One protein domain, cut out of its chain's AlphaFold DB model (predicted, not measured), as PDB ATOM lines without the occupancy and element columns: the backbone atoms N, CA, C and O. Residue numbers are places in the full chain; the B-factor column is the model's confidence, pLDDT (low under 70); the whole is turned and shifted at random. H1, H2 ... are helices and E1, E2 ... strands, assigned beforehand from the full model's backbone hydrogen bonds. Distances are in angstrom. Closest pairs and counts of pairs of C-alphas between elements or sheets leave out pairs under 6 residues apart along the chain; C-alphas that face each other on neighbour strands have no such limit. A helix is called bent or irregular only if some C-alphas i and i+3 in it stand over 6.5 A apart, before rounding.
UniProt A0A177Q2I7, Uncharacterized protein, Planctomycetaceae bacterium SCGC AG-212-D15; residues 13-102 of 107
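This is residues 13 to 102 of the 107 residues of an uncharacterized protein of Planctomycetaceae bacterium SCGC AG-212-D15 (UniProt A0A177Q2I7). A strongly twisted, curled sheet of five short strands has a pair of touching helices, H1 and H2, towards its E3 and E4 side, and long loops make up much of the rest. From H2 the link of residues 88 to 99 folds back past the middle of the domain to E5, at the opposite edge of the sheet. The printed part has 90 residues; along it come E1, E2, E3, H1, E4, H2 and E5, and the sheet's order is E4, E3, E2, E1, E5, all antiparallel. The class is mixed, helices and strands, with under half of the residues in named elements. The whole is compact, with a radius of gyration of the C-alphas of 11.6 A, and rounded, spanning 31 by 23 by 21 A.

E1, residues 22 to 25, and E2, residues 34 to 37, form a hairpin; N 23 and O 35 are within hydrogen-bond range at 2.7 A. E2 and E3, residues 52 to 57, form another, with N 36 and O 54 at 2.8 A. E1, E2 and E3 make a meander, each strand the antiparallel neighbour of the one before. H1, residues 64 to 70, is on the sheet, over none of its strands, at a height over the sheet of 4.1 A, only just above the sheet's level. The closest C-alphas of E3 and H1 are those of Ile 55 and Phe 70, 6.3 A apart. E4, residues 74 to 76, is an edge strand beside E3, with N 75 and O 53 at 2.9 A. H2, residues 77 to 87, is only just not on the sheet, with 4 pairs of C-alphas within 10 A. H1 and H2 touch, their closest C-alphas being those of Ala 66 and Leu 84, 6.0 A apart. They run opposite ways at a steep tilt of 45 degrees. E5, residues 100 to 102, is the other edge strand, beside E1, with N 24 and O 101 at 2.8 A. O i to N i+4 pairs are within hydrogen-bond range in 1 of 3 in H1, against 2 of 4 O i to N i+3 pairs, and in 6 of 7 in H2.

E1 begins at C-alpha 22, (182.290, 147.992, 56.534), and is 10.3 A long; E2 is 9.9 A. E3, the longest strand by residues, is 15.7 A. H1 is 10.0 A and only just irregular: C-alphas 66 and 69 are 6.8 A apart. E4 is 7.2 A. H2 is 15.8 A and ends at C-alpha 87, (176.216, 148.909, 82.009). E5 is 6.9 A and ends at C-alpha 102, (180.193, 153.436, 54.952).

The two C-alphas farthest apart, those of His 15 and Ala 86, are 31.6 A apart. The printed part has no cut. The links E2 to E3 and H2 to E5 are long. The mean pLDDT of the printed part is 84.7; residues 29 and 92 are under 70.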
ATOM      1  N   SER A  13     172.097 156.065  57.057       82.06
ATOM      2  CA  SER A  13     170.697 156.486  56.933       82.06
ATOM      3  C   SER A  13     170.407 157.250  55.640       82.06
ATOM      4  O   SER A  13     169.319 157.116  55.088       82.06
ATOM      5  N   VAL A  14     171.376 157.975  55.078       82.06
ATOM      6  CA  VAL A  14     171.191 158.743  53.833       82.06
ATOM      7  C   VAL A  14     171.443 157.881  52.595       82.06
ATOM      8  O   VAL A  14     170.698 157.954  51.616       82.06
ATOM      9  N   HIS A  15     172.484 157.048  52.624       84.00
ATOM     10  CA  HIS A  15     172.961 156.336  51.433       84.00
ATOM     11  C   HIS A  15     172.650 154.840  51.425       84.00
ATOM     12  O   HIS A  15     172.764 154.203  50.378       84.00
ATOM     13  N   GLY A  16     172.227 154.287  52.557       86.62
ATOM     14  CA  GLY A  16     172.212 152.850  52.778       86.62
ATOM     15  C   GLY A  16     173.623 152.264  52.840       86.62
ATOM     16  O   GLY A  16     174.630 152.972  52.770       86.62
ATOM     17  N   ALA A  17     173.686 150.945  52.968       88.19
ATOM     18  CA  ALA A  17     174.923 150.182  52.904       88.19
ATOM     19  C   ALA A  17     174.632 148.761  52.404       88.19
ATOM     20  O   ALA A  17     173.824 148.069  53.022       88.19
ATOM     21  N   PRO A  18     175.266 148.282  51.323       89.81
ATOM     22  CA  PRO A  18     175.068 146.909  50.873       89.81
ATOM     23  C   PRO A  18     175.602 145.896  51.894       89.81
ATOM     24  O   PRO A  18     176.497 146.200  52.691       89.81
ATOM     25  N   ALA A  19     175.079 144.669  51.848       90.56
ATOM     26  CA  ALA A  19     175.592 143.569  52.661       90.56
ATOM     27  C   ALA A  19     177.094 143.359  52.405       90.56
ATOM     28  O   ALA A  19     177.573 143.450  51.276       90.56
ATOM     29  N   GLY A  20     177.843 143.086  53.466       89.19
ATOM     30  CA  GLY A  20     179.291 142.935  53.432       89.19
ATOM     31  C   GLY A  20     180.073 144.242  53.567       89.19
ATOM     32  O   GLY A  20     181.288 144.159  53.740       89.19
ATOM     33  N   SER A  21     179.411 145.405  53.541       90.25
ATOM     34  CA  SER A  21     180.063 146.705  53.743       90.25
ATOM     35  C   SER A  21     180.630 146.841  55.148       90.25
ATOM     36  O   SER A  21     180.035 146.367  56.120       90.25
ATOM     37  N   ILE A  22     181.747 147.556  55.253       91.56
ATOM     38  CA  ILE A  22     182.290 147.992  56.534       91.56
ATOM     39  C   ILE A  22     181.716 149.373  56.838       91.56
ATOM     40  O   ILE A  22     181.756 150.278  56.006       91.56
ATOM     41  N   LEU A  23     181.139 149.509  58.022       89.75
ATOM     42  CA  LEU A  23     180.649 150.752  58.582       89.75
ATOM     43  C   LEU A  23     181.609 151.204  59.670       89.75
ATOM     44  O   LEU A  23     181.990 150.403  60.523       89.75
ATOM     45  N   SER A  24     181.954 152.483  59.662       89.62
ATOM     46  CA  SER A  24     182.762 153.111  60.698       89.62
ATOM     47  C   SER A  24     181.963 154.154  61.471       89.62
ATOM     48  O   SER A  24     180.993 154.727  60.966       89.62
ATOM     49  N   GLY A  25     182.345 154.400  62.721       86.25
ATOM     50  CA  GLY A  25     181.780 155.497  63.498       86.25
ATOM     51  C   GLY A  25     182.151 156.857  62.909       86.25
ATOM     52  O   GLY A  25     183.320 157.126  62.635       86.25
ATOM     53  N   ALA A  26     181.148 157.710  62.703       76.19
ATOM     54  CA  ALA A  26     181.313 159.020  62.078       76.19
ATOM     55  C   ALA A  26     181.601 160.162  63.075       76.19
ATOM     56  O   ALA A  26     181.947 161.264  62.653       76.19
ATOM     57  N   GLY A  27     181.438 159.943  64.385       71.06
ATOM     58  CA  GLY A  27     181.552 160.984  65.410       71.06
ATOM     59  C   GLY A  27     182.565 160.663  66.511       71.06
ATOM     60  O   GLY A  27     182.985 159.526  66.690       71.06
ATOM     61  N   MET A  28     182.905 161.673  67.320       70.56
ATOM     62  CA  MET A  28     183.852 161.528  68.443       70.56
ATOM     63  C   MET A  28     183.426 160.469  69.475       70.56
ATOM     64  O   MET A  28     184.262 159.900  70.156       70.56
ATOM     65  N   ASN A  29     182.125 160.186  69.591       68.31
ATOM     66  CA  ASN A  29     181.597 159.226  70.567       68.31
ATOM     67  C   ASN A  29     181.652 157.761  70.104       68.31
ATOM     68  O   ASN A  29     181.339 156.871  70.891       68.31
ATOM     69  N   ASN A  30     181.969 157.507  68.834       74.19
ATOM     70  CA  ASN A  30     182.086 156.164  68.269       74.19
ATOM     71  C   ASN A  30     183.309 156.039  67.352       74.19
ATOM     72  O   ASN A  30     183.338 155.184  66.468       74.19
ATOM     73  N   GLN A  31     184.313 156.889  67.563       78.56
ATOM     74  CA  GLN A  31     185.509 156.933  66.741       78.56
ATOM     75  C   GLN A  31     186.255 155.593  66.800       78.56
ATOM     76  O   GLN A  31     186.459 155.010  67.861       78.56
ATOM     77  N   GLY A  32     186.648 155.087  65.631       82.00
ATOM     78  CA  GLY A  32     187.342 153.803  65.508       82.00
ATOM     79  C   GLY A  32     186.447 152.568  65.657       82.00
ATOM     80  O   GLY A  32     186.936 151.459  65.471       82.00
ATOM     81  N   LEU A  33     185.147 152.722  65.948       87.69
ATOM     82  CA  LEU A  33     184.209 151.609  65.832       87.69
ATOM     83  C   LEU A  33     184.131 151.209  64.360       87.69
ATOM     84  O   LEU A  33     183.793 152.044  63.522       87.69
ATOM     85  N   ARG A  34     184.392 149.940  64.058       91.50
ATOM     86  CA  ARG A  34     184.215 149.343  62.735       91.50
ATOM     87  C   ARG A  34     183.359 148.104  62.863       91.50
ATOM     88  O   ARG A  34     183.625 147.227  63.686       91.50
ATOM     89  N   LEU A  35     182.346 148.004  62.022       91.75
ATOM     90  CA  LEU A  35     181.490 146.832  61.958       91.75
ATOM     91  C   LEU A  35     181.190 146.469  60.515       91.75
ATOM     92  O   LEU A  35     181.060 147.331  59.658       91.75
ATOM     93  N   ARG A  36     181.076 145.179  60.237       92.56
ATOM     94  CA  ARG A  36     180.685 144.663  58.932       92.56
ATOM     95  C   ARG A  36     179.230 144.252  58.980       92.56
ATOM     96  O   ARG A  36     178.884 143.335  59.722       92.56
ATOM     97  N   VAL A  37     178.386 144.890  58.180       91.94
ATOM     98  CA  VAL A  37     176.985 144.472  58.063       91.94
ATOM     99  C   VAL A  37     176.894 143.200  57.231       91.94
ATOM    100  O   VAL A  37     177.550 143.084  56.199       91.94
ATOM    101  N   LEU A  38     176.096 142.228  57.667       92.06
ATOM    102  CA  LEU A  38     175.824 141.008  56.893       92.06
ATOM    103  C   LEU A  38     174.526 141.121  56.089       92.06
ATOM    104  O   LEU A  38     174.290 140.331  55.182       92.06
ATOM    105  N   GLN A  39     173.718 142.135  56.393       90.69
ATOM    106  CA  GLN A  39     172.488 142.465  55.695       90.69
ATOM    107  C   GLN A  39     172.575 143.867  55.088       90.69
ATOM    108  O   GLN A  39     173.186 144.775  55.658       90.69
ATOM    109  N   GLU A  40     171.933 144.044  53.935       90.12
ATOM    110  CA  GLU A  40     171.754 145.354  53.319       90.12
ATOM    111  C   GLU A  40     170.984 146.304  54.250       90.12
ATOM    112  O   GLU A  40     169.924 145.972  54.785       90.12
ATOM    113  N   GLN A  41     171.520 147.510  54.400       90.06
ATOM    114  CA  GLN A  41     170.900 148.640  55.073       90.06
ATOM    115  C   GLN A  41     170.258 149.535  54.021       90.06
ATOM    116  O   GLN A  41     170.943 150.116  53.174       90.06
ATOM    117  N   ARG A  42     168.933 149.658  54.066       86.06
ATOM    118  CA  ARG A  42     168.203 150.530  53.145       86.06
ATOM    119  C   ARG A  42     168.391 151.992  53.534       86.06
ATOM    120  O   ARG A  42     168.345 152.345  54.711       86.06
ATOM    121  N   ARG A  43     168.521 152.855  52.526       86.12
ATOM    122  CA  ARG A  43     168.459 154.312  52.713       86.12
ATOM    123  C   ARG A  43     167.117 154.735  53.325       86.12
ATOM    124  O   ARG A  43     166.094 154.098  53.073       86.12
ATOM    125  N   GLY A  44     167.127 155.820  54.088       80.00
ATOM    126  CA  GLY A  44     165.971 156.367  54.799       80.00
ATOM    127  C   GLY A  44     165.550 155.571  56.036       80.00
ATOM    128  O   GLY A  44     164.495 155.848  56.593       80.00
ATOM    129  N   SER A  45     166.330 154.566  56.454       74.94
ATOM    130  CA  SER A  45     166.099 153.861  57.718       74.94
ATOM    131  C   SER A  45     166.867 154.560  58.833       74.94
ATOM    132  O   SER A  45     168.053 154.304  59.040       74.94
ATOM    133  N   ASP A  46     166.185 155.457  59.535       74.25
ATOM    134  CA  ASP A  46     166.680 156.027  60.782       74.25
ATOM    135  C   ASP A  46     166.575 154.985  61.905       74.25
ATOM    136  O   ASP A  46     165.535 154.346  62.081       74.25
ATOM    137  N   GLY A  47     167.644 154.815  62.687       83.06
ATOM    138  CA  GLY A  47     167.647 153.921  63.847       83.06
ATOM    139  C   GLY A  47     168.680 152.793  63.779       83.06
ATOM    140  O   GLY A  47     169.714 152.937  63.122       83.06
ATOM    141  N   PRO A  48     168.479 151.699  64.538       86.19
ATOM    142  CA  PRO A  48     169.447 150.614  64.599       86.19
ATOM    143  C   PRO A  48     169.644 149.961  63.230       86.19
ATOM    144  O   PRO A  48     168.691 149.802  62.465       86.19
ATOM    145  N   ILE A  49     170.881 149.557  62.941       87.94
ATOM    146  CA  ILE A  49     171.165 148.752  61.751       87.94
ATOM    147  C   ILE A  49     170.372 147.446  61.806       87.94
ATOM    148  O   ILE A  49     170.191 146.841  62.865       87.94
ATOM    149  N   GLN A  50     169.863 147.039  60.653       87.50
ATOM    150  CA  GLN A  50     169.000 145.881  60.508       87.50
ATOM    151  C   GLN A  50     169.813 144.606  60.313       87.50
ATOM    152  O   GLN A  50     170.801 144.589  59.577       87.50
ATOM    153  N   GLY A  51     169.330 143.523  60.917       88.75
ATOM    154  CA  GLY A  51     169.927 142.202  60.783       88.75
ATOM    155  C   GLY A  51     171.263 142.069  61.508       88.75
ATOM    156  O   GLY A  51     171.612 142.856  62.391       88.75
ATOM    157  N   SER A  52     171.996 141.025  61.135       92.88
ATOM    158  CA  SER A  52     173.251 140.680  61.788       92.88
ATOM    159  C   SER A  52     174.433 141.478  61.239       92.88
ATOM    160  O   SER A  52     174.498 141.839  60.060       92.88
ATOM    161  N   PHE A  53     175.415 141.701  62.098       93.06
ATOM    162  CA  PHE A  53     176.690 142.316  61.769       93.06
ATOM    163  C   PHE A  53     177.807 141.709  62.616       93.06
ATOM    164  O   PHE A  53     177.565 140.942  63.546       93.06
ATOM    165  N   VAL A  54     179.046 142.042  62.277       93.19
ATOM    166  CA  VAL A  54     180.238 141.650  63.033       93.19
ATOM    167  C   VAL A  54     180.970 142.911  63.446       93.19
ATOM    168  O   VAL A  54     181.288 143.731  62.588       93.19
ATOM    169  N   ILE A  55     181.256 143.079  64.735       92.81
ATOM    170  CA  ILE A  55     182.127 144.166  65.191       92.81
ATOM    171  C   ILE A  55     183.567 143.759  64.885       92.81
ATOM    172  O   ILE A  55     184.047 142.759  65.408       92.81
ATOM    173  N   LEU A  56     184.238 144.506  64.013       92.19
ATOM    174  CA  LEU A  56     185.622 144.245  63.613       92.19
ATOM    175  C   LEU A  56     186.606 144.948  64.544       92.19
ATOM    176  O   LEU A  56     187.625 144.378  64.915       92.19
ATOM    177  N   GLU A  57     186.280 146.176  64.939       90.25
ATOM    178  CA  GLU A  57     187.071 146.988  65.858       90.25
ATOM    179  C   GLU A  57     186.117 147.805  66.728       90.25
ATOM    180  O   GLU A  57     185.135 148.350  66.230       90.25
ATOM    181  N   VAL A  58     186.376 147.892  68.032       85.56
ATOM    182  CA  VAL A  58     185.557 148.714  68.943       85.56
ATOM    183  C   VAL A  58     185.996 150.178  68.972       85.56
ATOM    184  O   VAL A  58     185.171 151.047  69.258       85.56
ATOM    185  N   GLY A  59     187.264 150.438  68.635       82.69
ATOM    186  CA  GLY A  59     187.869 151.766  68.643       82.69
ATOM    187  C   GLY A  59     187.951 152.414  70.022       82.69
ATOM    188  O   GLY A  59     187.757 151.764  71.051       82.69
ATOM    189  N   ASP A  60     188.200 153.722  70.012       74.69
ATOM    190  CA  ASP A  60     188.098 154.583  71.192       74.69
ATOM    191  C   ASP A  60     186.646 155.055  71.341       74.69
ATOM    192  O   ASP A  60     186.261 156.191  71.057       74.69
ATOM    193  N   ASN A  61     185.792 154.098  71.682       74.31
ATOM    194  CA  ASN A  61     184.383 154.330  71.933       74.31
ATOM    195  C   ASN A  61     184.165 154.379  73.445       74.31
ATOM    196  O   ASN A  61     184.621 153.499  74.172       74.31
ATOM    197  N   LYS A  62     183.356 155.331  73.921       74.50
ATOM    198  CA  LYS A  62     182.924 155.402  75.332       74.50
ATOM    199  C   LYS A  62     182.277 154.108  75.860       74.50
ATOM    200  O   LYS A  62     182.086 153.955  77.061       74.50
ATOM    201  N   HIS A  63     181.883 153.210  74.961       81.44
ATOM    202  CA  HIS A  63     181.293 151.911  75.256       81.44
ATOM    203  C   HIS A  63     182.177 150.720  74.850       81.44
ATOM    204  O   HIS A  63     181.683 149.592  74.840       81.44
ATOM    205  N   ALA A  64     183.453 150.940  74.516       80.62
ATOM    206  CA  ALA A  64     184.362 149.905  74.024       80.62
ATOM    207  C   ALA A  64     184.375 148.664  74.930       80.62
ATOM    208  O   ALA A  64     184.157 147.561  74.438       80.62
ATOM    209  N   ASP A  65     184.469 148.837  76.252       83.94
ATOM    210  CA  ASP A  65     184.488 147.733  77.228       83.94
ATOM    211  C   ASP A  65     183.244 146.834  77.193       83.94
ATOM    212  O   ASP A  65     183.301 145.648  77.523       83.94
ATOM    213  N   ALA A  66     182.088 147.395  76.831       84.50
ATOM    214  CA  ALA A  66     180.845 146.645  76.675       84.50
ATOM    215  C   ALA A  66     180.725 145.986  75.294       84.50
ATOM    216  O   ALA A  66     179.957 145.038  75.144       84.50
ATOM    217  N   LEU A  67     181.489 146.461  74.306       85.94
ATOM    218  CA  LEU A  67     181.530 145.920  72.950       85.94
ATOM    219  C   LEU A  67     182.628 144.870  72.750       85.94
ATOM    220  O   LEU A  67     182.498 144.043  71.852       85.94
ATOM    221  N   LEU A  68     183.661 144.848  73.600       87.31
ATOM    222  CA  LEU A  68     184.731 143.842  73.567       87.31
ATOM    223  C   LEU A  68     184.220 142.388  73.480       87.31
ATOM    224  O   LEU A  68     184.762 141.640  72.669       87.31
ATOM    225  N   PRO A  69     183.164 141.964  74.211       89.44
ATOM    226  CA  PRO A  69     182.645 140.595  74.108       89.44
ATOM    227  C   PRO A  69     182.025 140.241  72.744       89.44
ATOM    228  O   PRO A  69     181.809 139.066  72.453       89.44
ATOM    229  N   PHE A  70     181.707 141.244  71.923       89.69
ATOM    230  CA  PHE A  70     181.107 141.090  70.594       89.69
ATOM    231  C   PHE A  70     182.133 141.212  69.460       89.69
ATOM    232  O   PHE A  70     181.782 141.067  68.288       89.69
ATOM    233  N   LEU A  71     183.398 141.482  69.792       91.06
ATOM    234  CA  LEU A  71     184.472 141.614  68.818       91.06
ATOM    235  C   LEU A  71     184.662 140.303  68.038       91.06
ATOM    236  O   LEU A  71     184.740 139.224  68.624       91.06
ATOM    237  N   ASN A  72     184.741 140.404  66.711       91.00
ATOM    238  CA  ASN A  72     184.859 139.290  65.763       91.00
ATOM    239  C   ASN A  72     183.751 138.229  65.874       91.00
ATOM    240  O   ASN A  72     183.900 137.112  65.376       91.00
ATOM    241  N   ARG A  73     182.619 138.579  66.490       92.56
ATOM    242  CA  ARG A  73     181.454 137.711  66.641       92.56
ATOM    243  C   ARG A  73     180.269 138.290  65.876       92.56
ATOM    244  O   ARG A  73     180.058 139.500  65.847       92.56
ATOM    245  N   THR A  74     179.479 137.414  65.262       93.06
ATOM    246  CA  THR A  74     178.189 137.793  64.676       93.06
ATOM    247  C   THR A  74     177.191 138.118  65.779       93.06
ATOM    248  O   THR A  74     176.975 137.309  66.681       93.06
ATOM    249  N   THR A  75     176.588 139.297  65.695       93.06
ATOM    250  CA  THR A  75     175.603 139.817  66.647       93.06
ATOM    251  C   THR A  75     174.576 140.680  65.913       93.06
ATOM    252  O   THR A  75     174.655 140.849  64.693       93.06
ATOM    253  N   ASP A  76     173.600 141.210  66.637       90.69
ATOM    254  CA  ASP A  76     172.602 142.145  66.131       90.69
ATOM    255  C   ASP A  76     172.453 143.362  67.056       90.69
ATOM    256  O   ASP A  76     173.024 143.446  68.148       90.69
ATOM    257  N   ALA A  77     171.697 144.359  66.593       88.44
ATOM    258  CA  ALA A  77     171.589 145.627  67.300       88.44
ATOM    259  C   ALA A  77     170.852 145.486  68.642       88.44
ATOM    260  O   ALA A  77     171.110 146.273  69.552       88.44
ATOM    261  N   ALA A  78     169.954 144.505  68.780       88.06
ATOM    262  CA  ALA A  78     169.213 144.265  70.012       88.06
ATOM    263  C   ALA A  78     170.101 143.606  71.075       88.06
ATOM    264  O   ALA A  78     170.101 144.065  72.219       88.06
ATOM    265  N   GLU A  79     170.903 142.603  70.700       89.00
ATOM    266  CA  GLU A  79     171.854 141.939  71.603       89.00
ATOM    267  C   GLU A  79     172.889 142.943  72.140       89.00
ATOM    268  O   GLU A  79     173.101 143.056  73.354       89.00
ATOM    269  N   VAL A  80     173.462 143.761  71.251       88.00
ATOM    270  CA  VAL A  80     174.414 144.813  71.633       88.00
ATOM    271  C   VAL A  80     173.752 145.860  72.531       88.00
ATOM    272  O   VAL A  80     174.318 146.247  73.554       88.00
ATOM    273  N   LEU A  81     172.539 146.312  72.198       87.19
ATOM    274  CA  LEU A  81     171.814 147.285  73.018       87.19
ATOM    275  C   LEU A  81     171.508 146.740  74.418       87.19
ATOM    276  O   LEU A  81     171.614 147.482  75.394       87.19
ATOM    277  N   GLN A  82     171.147 145.464  74.536       86.69
ATOM    278  CA  GLN A  82     170.883 144.828  75.823       86.69
ATOM    279  C   GLN A  82     172.142 144.798  76.699       86.69
ATOM    280  O   GLN A  82     172.087 145.200  77.864       86.69
ATOM    281  N   ALA A  83     173.286 144.404  76.134       86.38
ATOM    282  CA  ALA A  83     174.562 144.408  76.849       86.38
ATOM    283  C   ALA A  83     175.010 145.823  77.244       86.38
ATOM    284  O   ALA A  83     175.511 146.039  78.349       86.38
ATOM    285  N   LEU A  84     174.774 146.812  76.378       85.19
ATOM    286  CA  LEU A  84     175.053 148.211  76.689       85.19
ATOM    287  C   LEU A  84     174.167 148.733  77.809       85.19
ATOM    288  O   LEU A  84     174.682 149.373  78.720       85.19
ATOM    289  N   ARG A  85     172.864 148.441  77.786       84.81
ATOM    290  CA  ARG A  85     171.922 148.875  78.827       84.81
ATOM    291  C   ARG A  85     172.225 148.271  80.192       84.81
ATOM    292  O   ARG A  85     171.979 148.935  81.194       84.81
ATOM    293  N   ALA A  86     172.805 147.071  80.238       82.56
ATOM    294  CA  ALA A  86     173.249 146.454  81.487       82.56
ATOM    295  C   ALA A  86     174.353 147.262  82.199       82.56
ATOM    296  O   ALA A  86     174.467 147.192  83.420       82.56
ATOM    297  N   ARG A  87     175.150 148.047  81.459       79.69
ATOM    298  CA  ARG A  87     176.216 148.909  82.009       79.69
ATOM    299  C   ARG A  87     175.900 150.406  81.951       79.69
ATOM    300  O   ARG A  87     176.381 151.166  82.782       79.69
ATOM    301  N   TYR A  88     175.090 150.831  80.987       79.12
ATOM    302  CA  TYR A  88     174.783 152.225  80.678       79.12
ATOM    303  C   TYR A  88     173.285 152.366  80.380       79.12
ATOM    304  O   TYR A  88     172.848 152.279  79.230       79.12
ATOM    305  N   SER A  89     172.486 152.626  81.416       71.88
ATOM    306  CA  SER A  89     171.014 152.691  81.345       71.88
ATOM    307  C   SER A  89     170.458 153.750  80.378       71.88
ATOM    308  O   SER A  89     169.318 153.633  79.938       71.88
ATOM    309  N   GLY A  90     171.261 154.755  80.004       71.38
ATOM    310  CA  GLY A  90     170.900 155.807  79.045       71.38
ATOM    311  C   GLY A  90     171.374 155.582  77.603       71.38
ATOM    312  O   GLY A  90     171.201 156.470  76.770       71.38
ATOM    313  N   CYS A  91     172.016 154.451  77.280       74.88
ATOM    314  CA  CYS A  91     172.516 154.222  75.924       74.88
ATOM    315  C   CYS A  91     171.369 153.861  74.966       74.88
ATOM    316  O   CYS A  91     170.626 152.902  75.188       74.88
ATOM    317  N   VAL A  92     171.225 154.650  73.896       67.94
ATOM    318  CA  VAL A  92     170.110 154.525  72.945       67.94
ATOM    319  C   VAL A  92     170.443 153.545  71.816       67.94
ATOM    320  O   VAL A  92     169.604 152.712  71.494       67.94
ATOM    321  N   SER A  93     171.651 153.614  71.236       71.38
ATOM    322  CA  SER A  93     172.251 152.594  70.352       71.38
ATOM    323  C   SER A  93     173.630 153.062  69.861       71.38
ATOM    324  O   SER A  93     173.776 154.216  69.460       71.38
ATOM    325  N   VAL A  94     174.632 152.177  69.856       74.44
ATOM    326  CA  VAL A  94     175.934 152.417  69.187       74.44
ATOM    327  C   VAL A  94     175.959 151.915  67.743       74.44
ATOM    328  O   VAL A  94     176.808 152.329  66.959       74.44
ATOM    329  N   ALA A  95     175.021 151.036  67.392       79.50
ATOM    330  CA  ALA A  95     174.878 150.425  66.080       79.50
ATOM    331  C   ALA A  95     173.701 151.085  65.349       79.50
ATOM    332  O   ALA A  95     172.691 150.445  65.061       79.50
ATOM    333  N   ASN A  96     173.785 152.400  65.142       82.44
ATOM    334  CA  ASN A  96     172.709 153.208  64.569       82.44
ATOM    335  C   ASN A  96     173.143 153.809  63.225       82.44
ATOM    336  O   ASN A  96     174.222 154.389  63.116       82.44
ATOM    337  N   ALA A  97     172.287 153.682  62.214       81.62
ATOM    338  CA  ALA A  97     172.533 154.142  60.851       81.62
ATOM    339  C   ALA A  97     172.816 155.655  60.751       81.62
ATOM    340  O   ALA A  97     173.456 156.085  59.795       81.62
ATOM    341  N   ASN A  98     172.403 156.447  61.746       82.31
ATOM    342  CA  ASN A  98     172.603 157.901  61.792       82.31
ATOM    343  C   ASN A  98     173.999 158.322  62.254       82.31
ATOM    344  O   ASN A  98     174.411 159.456  62.026       82.31
ATOM    345  N   ILE A  99     174.716 157.430  62.937       81.12
ATOM    346  CA  ILE A  99     176.042 157.712  63.506       81.12
ATOM    347  C   ILE A  99     177.137 156.860  62.858       81.12
ATOM    348  O   ILE A  99     178.299 156.938  63.260       81.12
ATOM    349  N   LEU A 100     176.762 156.037  61.878       85.25
ATOM    350  CA  LEU A 100     177.645 155.161  61.127       85.25
ATOM    351  C   LEU A 100     177.733 155.632  59.680       85.25
ATOM    352  O   LEU A 100     176.735 156.018  59.069       85.25
ATOM    353  N   GLN A 101     178.930 155.545  59.121       88.62
ATOM    354  CA  GLN A 101     179.207 155.857  57.727       88.62
ATOM    355  C   GLN A 101     179.825 154.649  57.036       88.62
ATOM    356  O   GLN A 101     180.548 153.875  57.658       88.62
ATOM    357  N   VAL A 102     179.551 154.486  55.746       88.56
ATOM    358  CA  VAL A 102     180.193 153.436  54.952       88.56
ATOM    359  C   VAL A 102     181.669 153.786  54.774       88.56
ATOM    360  O   VAL A 102     182.000 154.867  54.285       88.56
TER     361      VAL A 102